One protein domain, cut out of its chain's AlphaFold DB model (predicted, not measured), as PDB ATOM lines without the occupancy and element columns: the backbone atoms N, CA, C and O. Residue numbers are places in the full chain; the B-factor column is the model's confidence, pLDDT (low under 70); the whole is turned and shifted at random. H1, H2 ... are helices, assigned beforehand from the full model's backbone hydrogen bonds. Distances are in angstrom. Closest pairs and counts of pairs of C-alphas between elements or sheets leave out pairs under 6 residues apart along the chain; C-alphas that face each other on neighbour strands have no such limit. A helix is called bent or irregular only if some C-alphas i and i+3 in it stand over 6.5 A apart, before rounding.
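This is residues 127 to 176 of the 313 residues of the protein "transmembrane anterior posterior transformation protein 1 homolog" of Diaphorina citri (UniProt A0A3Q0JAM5). One long helix, H2, makes nearly the whole length of this model, and the short helix H1 folds back at its beginning, the two forming a lopsided V with one short and one long arm. The arms come near each other only by the corner, and most of H2 sticks out free, with residues 147 to 173 clear of the rest. The printed part has 50 residues with two named helices, H1 then H2 along the chain, and no named strand; the class is all helix. The whole is extended, with a radius of gyration of the C-alphas of 17.8 A and spans of 55 by 20 by 9 A.

H2, residues 140 to 173, is the longest helix. H1, residues 128 to 136, is close to H2 but not clearly touching it, with 1 pair of C-alphas within 8 A. The closest C-alphas of the two are those of Ile 135 and Leu 143, 7.1 A apart. The helices run opposite ways at a steep tilt of 37 degrees, only just past shallow. Their centres are 22.8 A apart. In both H1 and H2 every O i to N i+4 pair is within hydrogen-bond range.

H2 has 34 residues and measures 48.5 A from C-alpha 140 at (92.299, 139.208, 164.419) to C-alpha 173 at (119.944, 157.294, 128.866). H1 has 9 residues and measures 12.2 A, beginning with C-alpha 128 at (88.845, 153.038, 152.289). Neither helix is bent.

The two C-alphas farthest apart are those of Ser 139 and Arg 176, at 55.4 A. The printed part runs from 127 to 176 with no cut. The link from H1 to H2, 3 residues, is tight. Residues 127 to 133, 136 to 142 and 147 to 176 stand free. The mean pLDDT of the printed part is 75.2; residues 127, 153, 157, 160, 168 and 171 to 176 are under 70.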
ATOM      1  N   ASP A 127      89.367 151.337 147.807       67.12
ATOM      2  CA  ASP A 127      88.495 152.269 148.514       67.12
ATOM      3  C   ASP A 127      88.580 152.034 150.034       67.12
ATOM      4  O   ASP A 127      88.437 150.901 150.516       67.12
ATOM      5  N   THR A 128      88.764 153.104 150.815       71.19
ATOM      6  CA  THR A 128      88.845 153.038 152.289       71.19
ATOM      7  C   THR A 128      87.618 152.344 152.884       71.19
ATOM      8  O   THR A 128      87.712 151.620 153.875       71.19
ATOM      9  N   SER A 129      86.463 152.508 152.241       74.38
ATOM     10  CA  SER A 129      85.198 151.843 152.552       74.38
ATOM     11  C   SER A 129      85.251 150.325 152.331       74.38
ATOM     12  O   SER A 129      84.765 149.576 153.182       74.38
ATOM     13  N   MET A 130      85.886 149.844 151.258       75.81
ATOM     14  CA  MET A 130      86.061 148.409 151.006       75.81
ATOM     15  C   MET A 130      87.040 147.795 152.009       75.81
ATOM     16  O   MET A 130      86.728 146.781 152.634       75.81
ATOM     17  N   MET A 131      88.189 148.440 152.232       78.38
ATOM     18  CA  MET A 131      89.177 147.988 153.214       78.38
ATOM     19  C   MET A 131      88.576 147.932 154.626       78.38
ATOM     20  O   MET A 131      88.752 146.946 155.337       78.38
ATOM     21  N   TYR A 132      87.797 148.945 155.017       78.06
ATOM     22  CA  TYR A 132      87.117 148.988 156.310       78.06
ATOM     23  C   TYR A 132      86.110 147.840 156.485       78.06
ATOM     24  O   TYR A 132      86.084 147.180 157.528       78.06
ATOM     25  N   HIS A 133      85.310 147.550 155.456       79.44
ATOM     26  CA  HIS A 133      84.375 146.426 155.492       79.44
ATOM     27  C   HIS A 133      85.080 145.065 155.534       79.44
ATOM     28  O   HIS A 133      84.602 144.157 156.219       79.44
ATOM     29  N   LEU A 134      86.228 144.935 154.864       73.00
ATOM     30  CA  LEU A 134      87.062 143.739 154.919       73.00
ATOM     31  C   LEU A 134      87.681 143.557 156.307       73.00
ATOM     32  O   LEU A 134      87.611 142.465 156.848       73.00
ATOM     33  N   ILE A 135      88.200 144.609 156.942       80.88
ATOM     34  CA  ILE A 135      88.750 144.528 158.307       80.88
ATOM     35  C   ILE A 135      87.662 144.122 159.310       80.88
ATOM     36  O   ILE A 135      87.894 143.271 160.167       80.88
ATOM     37  N   LYS A 136      86.449 144.672 159.173       81.19
ATOM     38  CA  LYS A 136      85.320 144.372 160.065       81.19
ATOM     39  C   LYS A 136      84.819 142.926 159.956       81.19
ATOM     40  O   LYS A 136      84.272 142.415 160.930       81.19
ATOM     41  N   SER A 137      84.969 142.270 158.801       78.25
ATOM     42  CA  SER A 137      84.503 140.887 158.608       78.25
ATOM     43  C   SER A 137      85.555 139.818 158.941       78.25
ATOM     44  O   SER A 137      85.260 138.625 158.848       78.25
ATOM     45  N   GLN A 138      86.770 140.212 159.350       81.31
ATOM     46  CA  GLN A 138      87.902 139.295 159.524       81.31
ATOM     47  C   GLN A 138      88.268 139.037 160.992       81.31
ATOM     48  O   GLN A 138      88.115 139.875 161.874       81.31
ATOM     49  N   SER A 139      88.809 137.841 161.243       87.94
ATOM     50  CA  SER A 139      89.395 137.451 162.531       87.94
ATOM     51  C   SER A 139      90.747 138.137 162.763       87.94
ATOM     52  O   SER A 139      91.553 138.200 161.834       87.94
ATOM     53  N   VAL A 140      91.048 138.524 164.009       85.06
ATOM     54  CA  VAL A 140      92.299 139.208 164.419       85.06
ATOM     55  C   VAL A 140      93.567 138.520 163.887       85.06
ATOM     56  O   VAL A 140      94.475 139.187 163.402       85.06
ATOM     57  N   ILE A 141      93.604 137.181 163.876       85.81
ATOM     58  CA  ILE A 141      94.748 136.406 163.362       85.81
ATOM     59  C   ILE A 141      95.005 136.631 161.860       85.81
ATOM     60  O   ILE A 141      96.148 136.712 161.424       85.81
ATOM     61  N   LYS A 142      93.944 136.781 161.055       81.00
ATOM     62  CA  LYS A 142      94.050 137.025 159.608       81.00
ATOM     63  C   LYS A 142      94.504 138.450 159.315       81.00
ATOM     64  O   LYS A 142      95.265 138.657 158.377       81.00
ATOM     65  N   LEU A 143      94.072 139.407 160.138       84.50
ATOM     66  CA  LEU A 143      94.514 140.797 160.044       84.50
ATOM     67  C   LEU A 143      96.022 140.916 160.305       84.50
ATOM     68  O   LEU A 143      96.705 141.633 159.582       84.50
ATOM     69  N   TYR A 144      96.548 140.161 161.276       85.12
ATOM     70  CA  TYR A 144      97.985 140.115 161.555       85.12
ATOM     71  C   TYR A 144      98.795 139.591 160.359       85.12
ATOM     72  O   TYR A 144      99.796 140.192 159.978       85.12
ATOM     73  N   ILE A 145      98.337 138.506 159.725       88.94
ATOM     74  CA  ILE A 145      98.987 137.966 158.522       88.94
ATOM     75  C   ILE A 145      98.938 138.988 157.381       88.94
ATOM     76  O   ILE A 145      99.946 139.193 156.717       88.94
ATOM     77  N   PHE A 146      97.804 139.663 157.170       83.19
ATOM     78  CA  PHE A 146      97.680 140.694 156.136       83.19
ATOM     79  C   PHE A 146      98.626 141.879 156.371       83.19
ATOM     80  O   PHE A 146      99.294 142.305 155.437       83.19
ATOM     81  N   TYR A 147      98.741 142.362 157.611       82.12
ATOM     82  CA  TYR A 147      99.711 143.399 157.968       82.12
ATOM     83  C   TYR A 147     101.148 142.951 157.678       82.12
ATOM     84  O   TYR A 147     101.905 143.686 157.059       82.12
ATOM     85  N   ASN A 148     101.502 141.719 158.049       88.12
ATOM     86  CA  ASN A 148     102.825 141.158 157.782       88.12
ATOM     87  C   ASN A 148     103.096 141.042 156.266       88.12
ATOM     88  O   ASN A 148     104.163 141.412 155.788       88.12
ATOM     89  N   MET A 149     102.102 140.625 155.476       82.38
ATOM     90  CA  MET A 149     102.205 140.609 154.012       82.38
ATOM     91  C   MET A 149     102.334 142.015 153.410       82.38
ATOM     92  O   MET A 149     103.089 142.181 152.456       82.38
ATOM     93  N   LEU A 150     101.639 143.018 153.954       72.81
ATOM     94  CA  LEU A 150     101.788 144.412 153.530       72.81
ATOM     95  C   LEU A 150     103.163 144.975 153.894       72.81
ATOM     96  O   LEU A 150     103.763 145.647 153.069       72.81
ATOM     97  N   GLU A 151     103.685 144.670 155.081       81.25
ATOM     98  CA  GLU A 151     105.016 145.104 155.508       81.25
ATOM     99  C   GLU A 151     106.113 144.489 154.628       81.25
ATOM    100  O   GLU A 151     107.015 145.185 154.161       81.25
ATOM    101  N   VAL A 152     106.030 143.183 154.363       77.00
ATOM    102  CA  VAL A 152     106.958 142.507 153.449       77.00
ATOM    103  C   VAL A 152     106.800 143.054 152.030       77.00
ATOM    104  O   VAL A 152     107.799 143.288 151.355       77.00
ATOM    105  N   GLY A 153     105.564 143.300 151.589       64.69
ATOM    106  CA  GLY A 153     105.266 143.901 150.293       64.69
ATOM    107  C   GLY A 153     105.880 145.290 150.133       64.69
ATOM    108  O   GLY A 153     106.527 145.545 149.125       64.69
ATOM    109  N   ASP A 154     105.742 146.161 151.131       74.94
ATOM    110  CA  ASP A 154     106.313 147.510 151.133       74.94
ATOM    111  C   ASP A 154     107.845 147.478 151.048       74.94
ATOM    112  O   ASP A 154     108.445 148.127 150.193       74.94
ATOM    113  N   ARG A 155     108.490 146.614 151.842       79.19
ATOM    114  CA  ARG A 155     109.947 146.409 151.784       79.19
ATOM    115  C   ARG A 155     110.410 145.921 150.412       79.19
ATOM    116  O   ARG A 155     111.437 146.384 149.919       79.19
ATOM    117  N   LEU A 156     109.655 145.009 149.796       71.56
ATOM    118  CA  LEU A 156     109.941 144.496 148.457       71.56
ATOM    119  C   LEU A 156     109.743 145.564 147.382       71.56
ATOM    120  O   LEU A 156     110.584 145.685 146.501       71.56
ATOM    121  N   PHE A 157     108.665 146.347 147.438       66.88
ATOM    122  CA  PHE A 157     108.436 147.431 146.482       66.88
ATOM    123  C   PHE A 157     109.461 148.556 146.632       66.88
ATOM    124  O   PHE A 157     109.835 149.159 145.629       66.88
ATOM    125  N   SER A 158     109.953 148.798 147.846       73.00
ATOM    126  CA  SER A 158     111.002 149.781 148.111       73.00
ATOM    127  C   SER A 158     112.349 149.368 147.500       73.00
ATOM    128  O   SER A 158     112.960 150.166 146.789       73.00
ATOM    129  N   SER A 159     112.774 148.107 147.665       74.12
ATOM    130  CA  SER A 159     114.009 147.613 147.031       74.12
ATOM    131  C   SER A 159     113.869 147.462 145.512       74.12
ATOM    132  O   SER A 159     114.705 147.935 144.749       74.12
ATOM    133  N   PHE A 160     112.763 146.875 145.056       67.19
ATOM    134  CA  PHE A 160     112.478 146.661 143.637       67.19
ATOM    135  C   PHE A 160     112.300 147.969 142.866       67.19
ATOM    136  O   PHE A 160     112.711 148.069 141.711       67.19
ATOM    137  N   GLY A 161     111.680 148.973 143.492       70.62
ATOM    138  CA  GLY A 161     111.461 150.286 142.902       70.62
ATOM    139  C   GLY A 161     112.774 150.980 142.564       70.62
ATOM    140  O   GLY A 161     112.923 151.455 141.443       70.62
ATOM    141  N   GLN A 162     113.737 150.982 143.488       74.31
ATOM    142  CA  GLN A 162     115.062 151.569 143.266       74.31
ATOM    143  C   GLN A 162     115.806 150.834 142.142       74.31
ATOM    144  O   GLN A 162     116.151 151.447 141.133       74.31
ATOM    145  N   ASP A 163     115.919 149.505 142.235       78.25
ATOM    146  CA  ASP A 163     116.670 148.694 141.268       78.25
ATOM    147  C   ASP A 163     116.108 148.782 139.837       78.25
ATOM    148  O   ASP A 163     116.856 148.882 138.859       78.25
ATOM    149  N   ILE A 164     114.780 148.755 139.678       73.56
ATOM    150  CA  ILE A 164     114.152 148.832 138.351       73.56
ATOM    151  C   ILE A 164     114.223 150.220 137.768       73.56
ATOM    152  O   ILE A 164     114.473 150.347 136.570       73.56
ATOM    153  N   ILE A 165     113.967 151.250 138.572       72.12
ATOM    154  CA  ILE A 165     113.996 152.622 138.076       72.12
ATOM    155  C   ILE A 165     115.425 152.979 137.659       72.12
ATOM    156  O   ILE A 165     115.588 153.579 136.598       72.12
ATOM    157  N   ASP A 166     116.441 152.523 138.394       74.62
ATOM    158  CA  ASP A 166     117.850 152.729 138.054       74.62
ATOM    159  C   ASP A 166     118.263 151.968 136.792       74.62
ATOM    160  O   ASP A 166     118.810 152.564 135.858       74.62
ATOM    161  N   ALA A 167     117.939 150.675 136.693       73.88
ATOM    162  CA  ALA A 167     118.232 149.882 135.496       73.88
ATOM    163  C   ALA A 167     117.529 150.445 134.246       73.88
ATOM    164  O   ALA A 167     118.082 150.466 133.138       73.88
ATOM    165  N   LEU A 168     116.303 150.933 134.417       68.75
ATOM    166  CA  LEU A 168     115.512 151.536 133.357       68.75
ATOM    167  C   LEU A 168     116.034 152.927 132.974       68.75
ATOM    168  O   LEU A 168     116.109 153.230 131.782       68.75
ATOM    169  N   PHE A 169     116.445 153.752 133.938       70.38
ATOM    170  CA  PHE A 169     117.067 155.050 133.677       70.38
ATOM    171  C   PHE A 169     118.393 154.881 132.937       70.38
ATOM    172  O   PHE A 169     118.607 155.555 131.927       70.38
ATOM    173  N   TRP A 170     119.219 153.923 133.368       74.69
ATOM    174  CA  TRP A 170     120.459 153.541 132.694       74.69
ATOM    175  C   TRP A 170     120.202 153.154 131.232       74.69
ATOM    176  O   TRP A 170     120.787 153.714 130.308       74.69
ATOM    177  N   THR A 171     119.225 152.275 130.998       69.56
ATOM    178  CA  THR A 171     118.869 151.818 129.646       69.56
ATOM    179  C   THR A 171     118.263 152.930 128.778       69.56
ATOM    180  O   THR A 171     118.462 152.952 127.563       69.56
ATOM    181  N   ALA A 172     117.509 153.857 129.375       64.94
ATOM    182  CA  ALA A 172     116.870 154.961 128.662       64.94
ATOM    183  C   ALA A 172     117.845 156.097 128.313       64.94
ATOM    184  O   ALA A 172     117.622 156.806 127.328       64.94
ATOM    185  N   THR A 173     118.903 156.282 129.106       66.62
ATOM    186  CA  THR A 173     119.944 157.294 128.866       66.62
ATOM    187  C   THR A 173     121.121 156.784 128.046       66.62
ATOM    188  O   THR A 173     121.853 157.618 127.513       66.62
ATOM    189  N   GLU A 174     121.260 155.467 127.858       66.06
ATOM    190  CA  GLU A 174     122.247 154.881 126.950       66.06
ATOM    191  C   GLU A 174     122.091 155.495 125.539       66.06
ATOM    192  O   GLU A 174     121.073 155.286 124.857       66.06
ATOM    193  N   PRO A 175     123.069 156.290 125.058       54.69
ATOM    194  CA  PRO A 175     123.004 156.858 123.727       54.69
ATOM    195  C   PRO A 175     123.111 155.702 122.740       54.69
ATOM    196  O   PRO A 175     124.144 155.051 122.616       54.69
ATOM    197  N   ARG A 176     122.013 155.423 122.033       52.75
ATOM    198  CA  ARG A 176     121.962 154.361 121.028       52.75
ATOM    199  C   ARG A 176     122.846 154.743 119.844       52.75
ATOM    200  O   ARG A 176     122.365 155.263 118.834       52.75
TER     201      ARG A 176